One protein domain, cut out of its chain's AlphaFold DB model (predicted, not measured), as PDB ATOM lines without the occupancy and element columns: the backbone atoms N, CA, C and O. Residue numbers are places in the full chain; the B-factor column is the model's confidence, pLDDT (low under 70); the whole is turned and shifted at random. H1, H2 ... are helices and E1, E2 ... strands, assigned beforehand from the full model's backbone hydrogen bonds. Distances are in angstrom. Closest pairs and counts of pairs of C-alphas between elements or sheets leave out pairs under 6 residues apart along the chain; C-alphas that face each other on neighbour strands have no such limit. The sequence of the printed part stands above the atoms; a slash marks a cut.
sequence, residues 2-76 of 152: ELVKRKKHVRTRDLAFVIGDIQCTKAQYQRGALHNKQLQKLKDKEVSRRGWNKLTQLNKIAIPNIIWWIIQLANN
ATOM      1  N   GLU A   2     243.314 190.881  96.081       47.34
ATOM      2  CA  GLU A   2     242.856 189.668  95.353       47.34
ATOM      3  C   GLU A   2     242.267 188.557  96.257       47.34
ATOM      4  O   GLU A   2     241.330 187.859  95.870       47.34
ATOM      5  N   LEU A   3     242.758 188.426  97.498       51.56
ATOM      6  CA  LEU A   3     242.367 187.361  98.435       51.56
ATOM      7  C   LEU A   3     240.884 187.398  98.852       51.56
ATOM      8  O   LEU A   3     240.285 186.348  99.075       51.56
ATOM      9  N   VAL A   4     240.278 188.589  98.912       50.16
ATOM     10  CA  VAL A   4     238.873 188.787  99.328       50.16
ATOM     11  C   VAL A   4     237.906 188.393  98.216       50.16
ATOM     12  O   VAL A   4     236.823 187.887  98.493       50.16
ATOM     13  N   LYS A   5     238.313 188.581  96.953       52.19
ATOM     14  CA  LYS A   5     237.494 188.240  95.786       52.19
ATOM     15  C   LYS A   5     237.436 186.736  95.521       52.19
ATOM     16  O   LYS A   5     236.487 186.289  94.889       52.19
ATOM     17  N   ARG A   6     238.421 185.950  95.983       48.53
ATOM     18  CA  ARG A   6     238.550 184.545  95.562       48.53
ATOM     19  C   ARG A   6     238.220 183.478  96.608       48.53
ATOM     20  O   ARG A   6     237.880 182.382  96.176       48.53
ATOM     21  N   LYS A   7     238.285 183.693  97.936       56.19
ATOM     22  CA  LYS A   7     238.058 182.575  98.893       56.19
ATOM     23  C   LYS A   7     237.455 182.980 100.248       56.19
ATOM     24  O   LYS A   7     237.984 183.834 100.947       56.19
ATOM     25  N   LYS A   8     236.430 182.229 100.698       71.88
ATOM     26  CA  LYS A   8     235.947 182.203 102.103       71.88
ATOM     27  C   LYS A   8     237.019 181.714 103.091       71.88
ATOM     28  O   LYS A   8     236.853 181.894 104.292       71.88
ATOM     29  N   HIS A   9     238.091 181.092 102.594       82.69
ATOM     30  CA  HIS A   9     239.175 180.507 103.378       82.69
ATOM     31  C   HIS A   9     240.534 181.027 102.894       82.69
ATOM     32  O   HIS A   9     240.882 180.859 101.727       82.69
ATOM     33  N   VAL A  10     241.310 181.623 103.795       87.69
ATOM     34  CA  VAL A  10     242.649 182.185 103.541       87.69
ATOM     35  C   VAL A  10     243.627 181.639 104.573       87.69
ATOM     36  O   VAL A  10     243.200 181.274 105.666       87.69
ATOM     37  N   ARG A  11     244.932 181.556 104.291       91.06
ATOM     38  CA  ARG A  11     245.872 181.157 105.354       91.06
ATOM     39  C   ARG A  11     245.948 182.263 106.400       91.06
ATOM     40  O   ARG A  11     245.896 183.445 106.062       91.06
ATOM     41  N   THR A  12     246.116 181.893 107.665       90.88
ATOM     42  CA  THR A  12     246.215 182.866 108.765       90.88
ATOM     43  C   THR A  12     247.367 183.856 108.554       90.88
ATOM     44  O   THR A  12     247.228 185.039 108.851       90.88
ATOM     45  N   ARG A  13     248.483 183.399 107.968       92.69
ATOM     46  CA  ARG A  13     249.601 184.258 107.551       92.69
ATOM     47  C   ARG A  13     249.213 185.281 106.479       92.69
ATOM     48  O   ARG A  13     249.616 186.432 106.588       92.69
ATOM     49  N   ASP A  14     248.414 184.891 105.486       90.81
ATOM     50  CA  ASP A  14     247.973 185.807 104.425       90.81
ATOM     51  C   ASP A  14     247.025 186.880 104.998       90.81
ATOM     52  O   ASP A  14     247.108 188.050 104.635       90.81
ATOM     53  N   LEU A  15     246.162 186.506 105.954       89.75
ATOM     54  CA  LEU A  15     245.339 187.467 106.702       89.75
ATOM     55  C   LEU A  15     246.208 188.443 107.511       89.75
ATOM     56  O   LEU A  15     245.928 189.638 107.529       89.75
ATOM     57  N   ALA A  16     247.262 187.950 108.165       91.94
ATOM     58  CA  ALA A  16     248.198 188.785 108.915       91.94
ATOM     59  C   ALA A  16     248.930 189.790 108.017       91.94
ATOM     60  O   ALA A  16     249.064 190.950 108.392       91.94
ATOM     61  N   PHE A  17     249.341 189.352 106.825       92.88
ATOM     62  CA  PHE A  17     249.957 190.210 105.818       92.88
ATOM     63  C   PHE A  17     249.024 191.362 105.421       92.88
ATOM     64  O   PHE A  17     249.405 192.523 105.526       92.88
ATOM     65  N   VAL A  18     247.760 191.059 105.095       89.75
ATOM     66  CA  VAL A  18     246.751 192.086 104.769       89.75
ATOM     67  C   VAL A  18     246.522 193.056 105.931       89.75
ATOM     68  O   VAL A  18     246.359 194.253 105.709       89.75
ATOM     69  N   ILE A  19     246.510 192.570 107.176       90.75
ATOM     70  CA  ILE A  19     246.395 193.446 108.352       90.75
ATOM     71  C   ILE A  19     247.605 194.386 108.454       90.75
ATOM     72  O   ILE A  19     247.418 195.550 108.800       90.75
ATOM     73  N   GLY A  20     248.811 193.908 108.137       91.44
ATOM     74  CA  GLY A  20     250.025 194.727 108.080       91.44
ATOM     75  C   GLY A  20     249.904 195.873 107.075       91.44
ATOM     76  O   GLY A  20     250.066 197.029 107.459       91.44
ATOM     77  N   ASP A  21     249.506 195.573 105.834       88.50
ATOM     78  CA  ASP A  21     249.285 196.588 104.789       88.50
ATOM     79  C   ASP A  21     248.278 197.657 105.240       88.50
ATOM     80  O   ASP A  21     248.475 198.861 105.070       88.50
ATOM     81  N   ILE A  22     247.189 197.215 105.870       89.12
ATOM     82  CA  ILE A  22     246.154 198.104 106.393       89.12
ATOM     83  C   ILE A  22     246.691 198.961 107.551       89.12
ATOM     84  O   ILE A  22     246.354 200.141 107.659       89.12
ATOM     85  N   GLN A  23     247.530 198.411 108.429       87.88
ATOM     86  CA  GLN A  23     248.087 199.156 109.559       87.88
ATOM     87  C   GLN A  23     248.961 200.331 109.115       87.88
ATOM     88  O   GLN A  23     248.897 201.377 109.763       87.88
ATOM     89  N   CYS A  24     249.671 200.218 107.989       84.00
ATOM     90  CA  CYS A  24     250.439 201.324 107.405       84.00
ATOM     91  C   CYS A  24     249.567 202.549 107.077       84.00
ATOM     92  O   CYS A  24     250.043 203.679 107.121       84.00
ATOM     93  N   THR A  25     248.275 202.348 106.803       82.81
ATOM     94  CA  THR A  25     247.325 203.427 106.467       82.81
ATOM     95  C   THR A  25     246.455 203.858 107.648       82.81
ATOM     96  O   THR A  25     245.660 204.789 107.536       82.81
ATOM     97  N   LYS A  26     246.628 203.248 108.829       80.38
ATOM     98  CA  LYS A  26     245.827 203.539 110.031       80.38
ATOM     99  C   LYS A  26     245.830 205.024 110.405       80.38
ATOM    100  O   LYS A  26     244.815 205.524 110.881       80.38
ATOM    101  N   ALA A  27     246.949 205.717 110.196       77.94
ATOM    102  CA  ALA A  27     247.085 207.127 110.545       77.94
ATOM    103  C   ALA A  27     246.189 208.051 109.693       77.94
ATOM    104  O   ALA A  27     245.800 209.111 110.167       77.94
ATOM    105  N   GLN A  28     245.802 207.624 108.486       80.50
ATOM    106  CA  GLN A  28     244.898 208.368 107.596       80.50
ATOM    107  C   GLN A  28     243.414 208.139 107.937       80.50
ATOM    108  O   GLN A  28     242.563 208.976 107.645       80.50
ATOM    109  N   TYR A  29     243.082 207.023 108.598       84.94
ATOM    110  CA  TYR A  29     241.699 206.614 108.847       84.94
ATOM    111  C   TYR A  29     241.462 206.312 110.327       84.94
ATOM    112  O   TYR A  29     241.543 205.162 110.763       84.94
ATOM    113  N   GLN A  30     241.070 207.330 111.102       80.88
ATOM    114  CA  GLN A  30     240.789 207.187 112.541       80.88
ATOM    115  C   GLN A  30     239.775 206.063 112.844       80.88
ATOM    116  O   GLN A  30     239.989 205.248 113.743       80.88
ATOM    117  N   ARG A  31     238.704 205.946 112.040       84.56
ATOM    118  CA  ARG A  31     237.694 204.869 112.164       84.56
ATOM    119  C   ARG A  31     238.247 203.471 111.855       84.56
ATOM    120  O   ARG A  31     237.710 202.474 112.337       84.56
ATOM    121  N   GLY A  32     239.360 203.389 111.131       87.94
ATOM    122  CA  GLY A  32     240.031 202.143 110.778       87.94
ATOM    123  C   GLY A  32     240.532 201.341 111.983       87.94
ATOM    124  O   GLY A  32     240.617 200.114 111.920       87.94
ATOM    125  N   ALA A  33     240.794 201.991 113.121       88.62
ATOM    126  CA  ALA A  33     241.248 201.314 114.335       88.62
ATOM    127  C   ALA A  33     240.260 200.237 114.830       88.62
ATOM    128  O   ALA A  33     240.689 199.164 115.270       88.62
ATOM    129  N   LEU A  34     238.949 200.487 114.723       90.12
ATOM    130  CA  LEU A  34     237.915 199.533 115.133       90.12
ATOM    131  C   LEU A  34     237.884 198.312 114.209       90.12
ATOM    132  O   LEU A  34     237.900 197.176 114.688       90.12
ATOM    133  N   HIS A  35     237.901 198.552 112.897       90.44
ATOM    134  CA  HIS A  35     237.943 197.500 111.884       90.44
ATOM    135  C   HIS A  35     239.195 196.624 112.057       90.44
ATOM    136  O   HIS A  35     239.107 195.394 112.067       90.44
ATOM    137  N   ASN A  36     240.348 197.243 112.335       91.06
ATOM    138  CA  ASN A  36     241.602 196.530 112.591       91.06
ATOM    139  C   ASN A  36     241.538 195.674 113.851       91.06
ATOM    140  O   ASN A  36     241.984 194.530 113.831       91.06
ATOM    141  N   LYS A  37     240.939 196.177 114.936       91.69
ATOM    142  CA  LYS A  37     240.778 195.409 116.178       91.69
ATOM    143  C   LYS A  37     239.979 194.123 115.948       91.69
ATOM    144  O   LYS A  37     240.299 193.092 116.534       91.69
ATOM    145  N   GLN A  38     238.951 194.163 115.099       91.19
ATOM    146  CA  GLN A  38     238.139 192.984 114.782       91.19
ATOM    147  C   GLN A  38     238.906 191.962 113.927       91.19
ATOM    148  O   GLN A  38     238.851 190.765 114.217       91.19
ATOM    149  N   LEU A  39     239.669 192.420 112.931       92.00
ATOM    150  CA  LEU A  39     240.524 191.553 112.110       92.00
ATOM    151  C   LEU A  39     241.660 190.927 112.925       92.00
ATOM    152  O   LEU A  39     241.922 189.729 112.802       92.00
ATOM    153  N   GLN A  40     242.272 191.707 113.817       93.12
ATOM    154  CA  GLN A  40     243.325 191.249 114.715       93.12
ATOM    155  C   GLN A  40     242.812 190.150 115.654       93.12
ATOM    156  O   GLN A  40     243.422 189.089 115.734       93.12
ATOM    157  N   LYS A  41     241.632 190.343 116.267       93.00
ATOM    158  CA  LYS A  41     240.979 189.320 117.102       93.00
ATOM    159  C   LYS A  41     240.750 188.008 116.351       93.00
ATOM    160  O   LYS A  41     240.967 186.941 116.921       93.00
ATOM    161  N   LEU A  42     240.303 188.071 115.091       91.44
ATOM    162  CA  LEU A  42     240.135 186.869 114.269       91.44
ATOM    163  C   LEU A  42     241.483 186.185 114.028       91.44
ATOM    164  O   LEU A  42     241.603 184.985 114.262       91.44
ATOM    165  N   LYS A  43     242.495 186.945 113.597       92.44
ATOM    166  CA  LYS A  43     243.835 186.410 113.348       92.44
ATOM    167  C   LYS A  43     244.409 185.757 114.606       92.44
ATOM    168  O   LYS A  43     244.861 184.623 114.528       92.44
ATOM    169  N   ASP A  44     244.388 186.438 115.750       94.06
ATOM    170  CA  ASP A  44     244.943 185.930 117.011       94.06
ATOM    171  C   ASP A  44     244.242 184.640 117.450       94.06
ATOM    172  O   ASP A  44     244.906 183.653 117.758       94.06
ATOM    173  N   LYS A  45     242.906 184.599 117.364       92.81
ATOM    174  CA  LYS A  45     242.126 183.389 117.654       92.81
ATOM    175  C   LYS A  45     242.539 182.209 116.772       92.81
ATOM    176  O   LYS A  45     242.664 181.089 117.261       92.81
ATOM    177  N   GLU A  46     242.732 182.435 115.477       91.81
ATOM    178  CA  GLU A  46     243.069 181.363 114.537       91.81
ATOM    179  C   GLU A  46     244.533 180.928 114.623       91.81
ATOM    180  O   GLU A  46     244.816 179.737 114.481       91.81
ATOM    181  N   VAL A  47     245.453 181.849 114.934       94.19
ATOM    182  CA  VAL A  47     246.844 181.508 115.262       94.19
ATOM    183  C   VAL A  47     246.874 180.590 116.479       94.19
ATOM    184  O   VAL A  47     247.461 179.516 116.387       94.19
ATOM    185  N   SER A  48     246.189 180.947 117.569       94.19
ATOM    186  CA  SER A  48     246.165 180.118 118.781       94.19
ATOM    187  C   SER A  48     245.475 178.771 118.565       94.19
ATOM    188  O   SER A  48     245.876 177.773 119.153       94.19
ATOM    189  N   ARG A  49     244.442 178.714 117.714       92.62
ATOM    190  CA  ARG A  49     243.663 177.486 117.491       92.62
ATOM    191  C   ARG A  49     244.317 176.508 116.516       92.62
ATOM    192  O   ARG A  49     244.178 175.302 116.680       92.62
ATOM    193  N   ARG A  50     244.912 177.009 115.431       91.44
ATOM    194  CA  ARG A  50     245.336 176.186 114.282       91.44
ATOM    195  C   ARG A  50     246.750 176.502 113.792       91.44
ATOM    196  O   ARG A  50     247.293 175.739 112.998       91.44
ATOM    197  N   GLY A  51     247.354 177.598 114.240       92.31
ATOM    198  CA  GLY A  51     248.665 178.052 113.785       92.31
ATOM    199  C   GLY A  51     248.635 178.859 112.480       92.31
ATOM    200  O   GLY A  51     247.611 179.025 111.815       92.31
ATOM    201  N   TRP A  52     249.804 179.378 112.101       92.50
ATOM    202  CA  TRP A  52     249.968 180.367 111.026       92.50
ATOM    203  C   TRP A  52     249.667 179.861 109.609       92.50
ATOM    204  O   TRP A  52     249.200 180.623 108.762       92.50
ATOM    205  N   ASN A  53     249.946 178.585 109.339       92.06
ATOM    206  CA  ASN A  53     249.899 178.020 107.984       92.06
ATOM    207  C   ASN A  53     248.560 177.347 107.651       92.06
ATOM    208  O   ASN A  53     248.386 176.837 106.546       92.06
ATOM    209  N   LYS A  54     247.613 177.318 108.595       91.69
ATOM    210  CA  LYS A  54     246.304 176.696 108.383       91.69
ATOM    211  C   LYS A  54     245.316 177.670 107.751       91.69
ATOM    212  O   LYS A  54     245.459 178.890 107.840       91.69
ATOM    213  N   LEU A  55     244.308 177.096 107.096       88.44
ATOM    214  CA  LEU A  55     243.212 177.850 106.504       88.44
ATOM    215  C   LEU A  55     242.283 178.377 107.604       88.44
ATOM    216  O   LEU A  55     241.690 177.617 108.374       88.44
ATOM    217  N   THR A  56     242.160 179.694 107.623       84.81
ATOM    218  CA  THR A  56     241.215 180.489 108.391       84.81
ATOM    219  C   THR A  56     240.008 180.798 107.522       84.81
ATOM    220  O   THR A  56     240.141 181.325 106.418       84.81
ATOM    221  N   GLN A  57     238.815 180.506 108.032       84.44
ATOM    222  CA  GLN A  57     237.585 180.960 107.403       84.44
ATOM    223  C   GLN A  57     237.355 182.432 107.749       84.44
ATOM    224  O   GLN A  57     237.289 182.801 108.924       84.44
ATOM    225  N   LEU A  58     237.201 183.274 106.732       83.38
ATOM    226  CA  LEU A  58     236.769 184.652 106.918       83.38
ATOM    227  C   LEU A  58     235.313 184.625 107.390       83.38
ATOM    228  O   LEU A  58     234.403 184.241 106.653       83.38
ATOM    229  N   ASN A  59     235.105 184.968 108.659       81.19
ATOM    230  CA  ASN A  59     233.776 184.984 109.254       81.19
ATOM    231  C   ASN A  59     232.940 186.164 108.715       81.19
ATOM    232  O   ASN A  59     233.454 187.082 108.070       81.19
ATOM    233  N   LYS A  60     231.634 186.162 109.020       79.69
ATOM    234  CA  LYS A  60     230.694 187.225 108.610       79.69
ATOM    235  C   LYS A  60     231.084 188.626 109.107       79.69
ATOM    236  O   LYS A  60     230.564 189.602 108.592       79.69
ATOM    237  N   ILE A  61     231.988 188.722 110.085       79.94
ATOM    238  CA  ILE A  61     232.475 189.987 110.647       79.94
ATOM    239  C   ILE A  61     233.703 190.480 109.866       79.94
ATOM    240  O   ILE A  61     233.809 191.659 109.555       79.94
ATOM    241  N   ALA A  62     234.630 189.599 109.490       85.69
ATOM    242  CA  ALA A  62     235.871 189.972 108.820       85.69
ATOM    243  C   ALA A  62     235.648 190.481 107.394       85.69
ATOM    244  O   ALA A  62     236.298 191.440 106.991       85.69
ATOM    245  N   ILE A  63     234.712 189.885 106.649       86.94
ATOM    246  CA  ILE A  63     234.443 190.283 105.260       86.94
ATOM    247  C   ILE A  63     234.016 191.764 105.172       86.94
ATOM    248  O   ILE A  63     234.689 192.506 104.455       86.94
ATOM    249  N   PRO A  64     233.004 192.246 105.925       89.88
ATOM    250  CA  PRO A  64     232.649 193.667 105.941       89.88
ATOM    251  C   PRO A  64     233.800 194.591 106.346       89.88
ATOM    252  O   PRO A  64     233.975 195.638 105.733       89.88
ATOM    253  N   ASN A  65     234.615 194.202 107.334       91.38
ATOM    254  CA  ASN A  65     235.768 195.005 107.758       91.38
ATOM    255  C   ASN A  65     236.802 195.163 106.643       91.38
ATOM    256  O   ASN A  65     237.330 196.253 106.444       91.38
ATOM    257  N   ILE A  66     237.093 194.086 105.911       89.12
ATOM    258  CA  ILE A  66     238.041 194.163 104.802       89.12
ATOM    259  C   ILE A  66     237.428 194.955 103.642       89.12
ATOM    260  O   ILE A  66     238.110 195.805 103.082       89.12
ATOM    261  N   ILE A  67     236.149 194.747 103.308       89.62
ATOM    262  CA  ILE A  67     235.452 195.531 102.271       89.62
ATOM    263  C   ILE A  67     235.480 197.024 102.602       89.62
ATOM    264  O   ILE A  67     235.746 197.836 101.719       89.62
ATOM    265  N   TRP A  68     235.266 197.392 103.865       92.50
ATOM    266  CA  TRP A  68     235.362 198.780 104.303       92.50
ATOM    267  C   TRP A  68     236.741 199.367 103.983       92.50
ATOM    268  O   TRP A  68     236.817 200.419 103.354       92.50
ATOM    269  N   TRP A  69     237.823 198.650 104.309       91.38
ATOM    270  CA  TRP A  69     239.185 199.064 103.959       91.38
ATOM    271  C   TRP A  69     239.419 199.172 102.454       91.38
ATOM    272  O   TRP A  69     240.058 200.121 102.014       91.38
ATOM    273  N   ILE A  70     238.875 198.251 101.658       89.44
ATOM    274  CA  ILE A  70     238.948 198.325 100.193       89.44
ATOM    275  C   ILE A  70     238.327 199.634  99.693       89.44
ATOM    276  O   ILE A  70     238.942 200.333  98.892       89.44
ATOM    277  N   ILE A  71     237.139 199.983 100.194       90.62
ATOM    278  CA  ILE A  71     236.428 201.210  99.812       90.62
ATOM    279  C   ILE A  71     237.192 202.454 100.277       90.62
ATOM    280  O   ILE A  71     237.292 203.418  99.525       90.62
ATOM    281  N   GLN A  72     237.740 202.449 101.495       90.06
ATOM    282  CA  GLN A  72     238.510 203.585 102.002       90.06
ATOM    283  C   GLN A  72     239.778 203.823 101.184       90.06
ATOM    284  O   GLN A  72     240.017 204.947 100.757       90.06
ATOM    285  N   LEU A  73     240.547 202.763 100.920       87.25
ATOM    286  CA  LEU A  73     241.800 202.846 100.173       87.25
ATOM    287  C   LEU A  73     241.580 203.213  98.703       87.25
ATOM    288  O   LEU A  73     242.390 203.937  98.135       87.25
ATOM    289  N   ALA A  74     240.482 202.756  98.092       88.38
ATOM    290  CA  ALA A  74     240.113 203.158  96.735       88.38
ATOM    291  C   ALA A  74     239.795 204.659  96.633       88.38
ATOM    292  O   ALA A  74     240.040 205.268  95.598       88.38
ATOM    293  N   ASN A  75     239.284 205.251  97.714       84.19
ATOM    294  CA  ASN A  75     238.984 206.677  97.816       84.19
ATOM    295  C   ASN A  75     240.068 207.445  98.590       84.19
ATOM    296  O   ASN A  75     239.786 208.503  99.154       84.19
ATOM    297  N   ASN A  76     241.289 206.903  98.683       81.19
ATOM    298  CA  ASN A  76     242.348 207.557  99.436       81.19
ATOM    299  C   ASN A  76     242.765 208.857  98.747       81.19
ATOM    300  O   ASN A  76     243.224 208.852  97.605       81.19
TER     301      ASN A  76
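What this domain is: This is residues 2 to 76 of the 152 residues of an uncharacterized protein of Streblomastix strix (UniProt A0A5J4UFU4). Two helices side by side, H2 and H3, form a hairpin that makes the long body, and H4 packs on H3 at a slant. A small two-strand sheet, E1 and E2, sits at the hairpin's open end, and the short helix H1 lies near H4 and E1. The 75 printed residues hold four named helices and two named strands, in the order H1 E1 H2 H3 E2 H4; the sheet is antiparallel and the class is mostly helix. The whole is compact, with a radius of gyration of the C-alphas of 11.8 A, and spans 34 by 23 by 19 A.

Where its parts are: Look first at the sheet, E1 at residues 9 to 11 and E2 at residues 55 to 57. Find C-alpha 32 at (240.031, 202.143, 110.778); from there H3 runs 26.7 A to residue 50. H2, residues 12 to 24, measures 19.0 A. H4, residues 62 to 74, runs 18.4 A to C-alpha 74 at (240.113, 203.158, 96.735). H1 takes residues 2 to 6.

How they stand to each other: Between E1 and E2, find N 10 and O 56 within hydrogen-bond range at 2.9 A. H2 and H3, a helical hairpin, touch at a shallow tilt of 22 degrees, opposite ways; their closest C-alphas, of Thr 12 and Lys 43, are 6.3 A apart. H3 and H4 touch at a steep tilt of 43 degrees, closest at the C-alphas of His 35 and Asn 65, 5.3 A. H1 and H4 are close but not clearly touching, with the C-alphas of Val 4 and Ile 63 closest at 7.6 A. In H1, H2, H3 and H4 every O i to N i+4 pair is within hydrogen-bond range.

The domain as a whole: The farthest C-alphas, of Arg 49 and Asn 75, are 35.5 A apart. The printed part has no cut, and no link is long. Confidence is low, under 70, at residues 2 to 7.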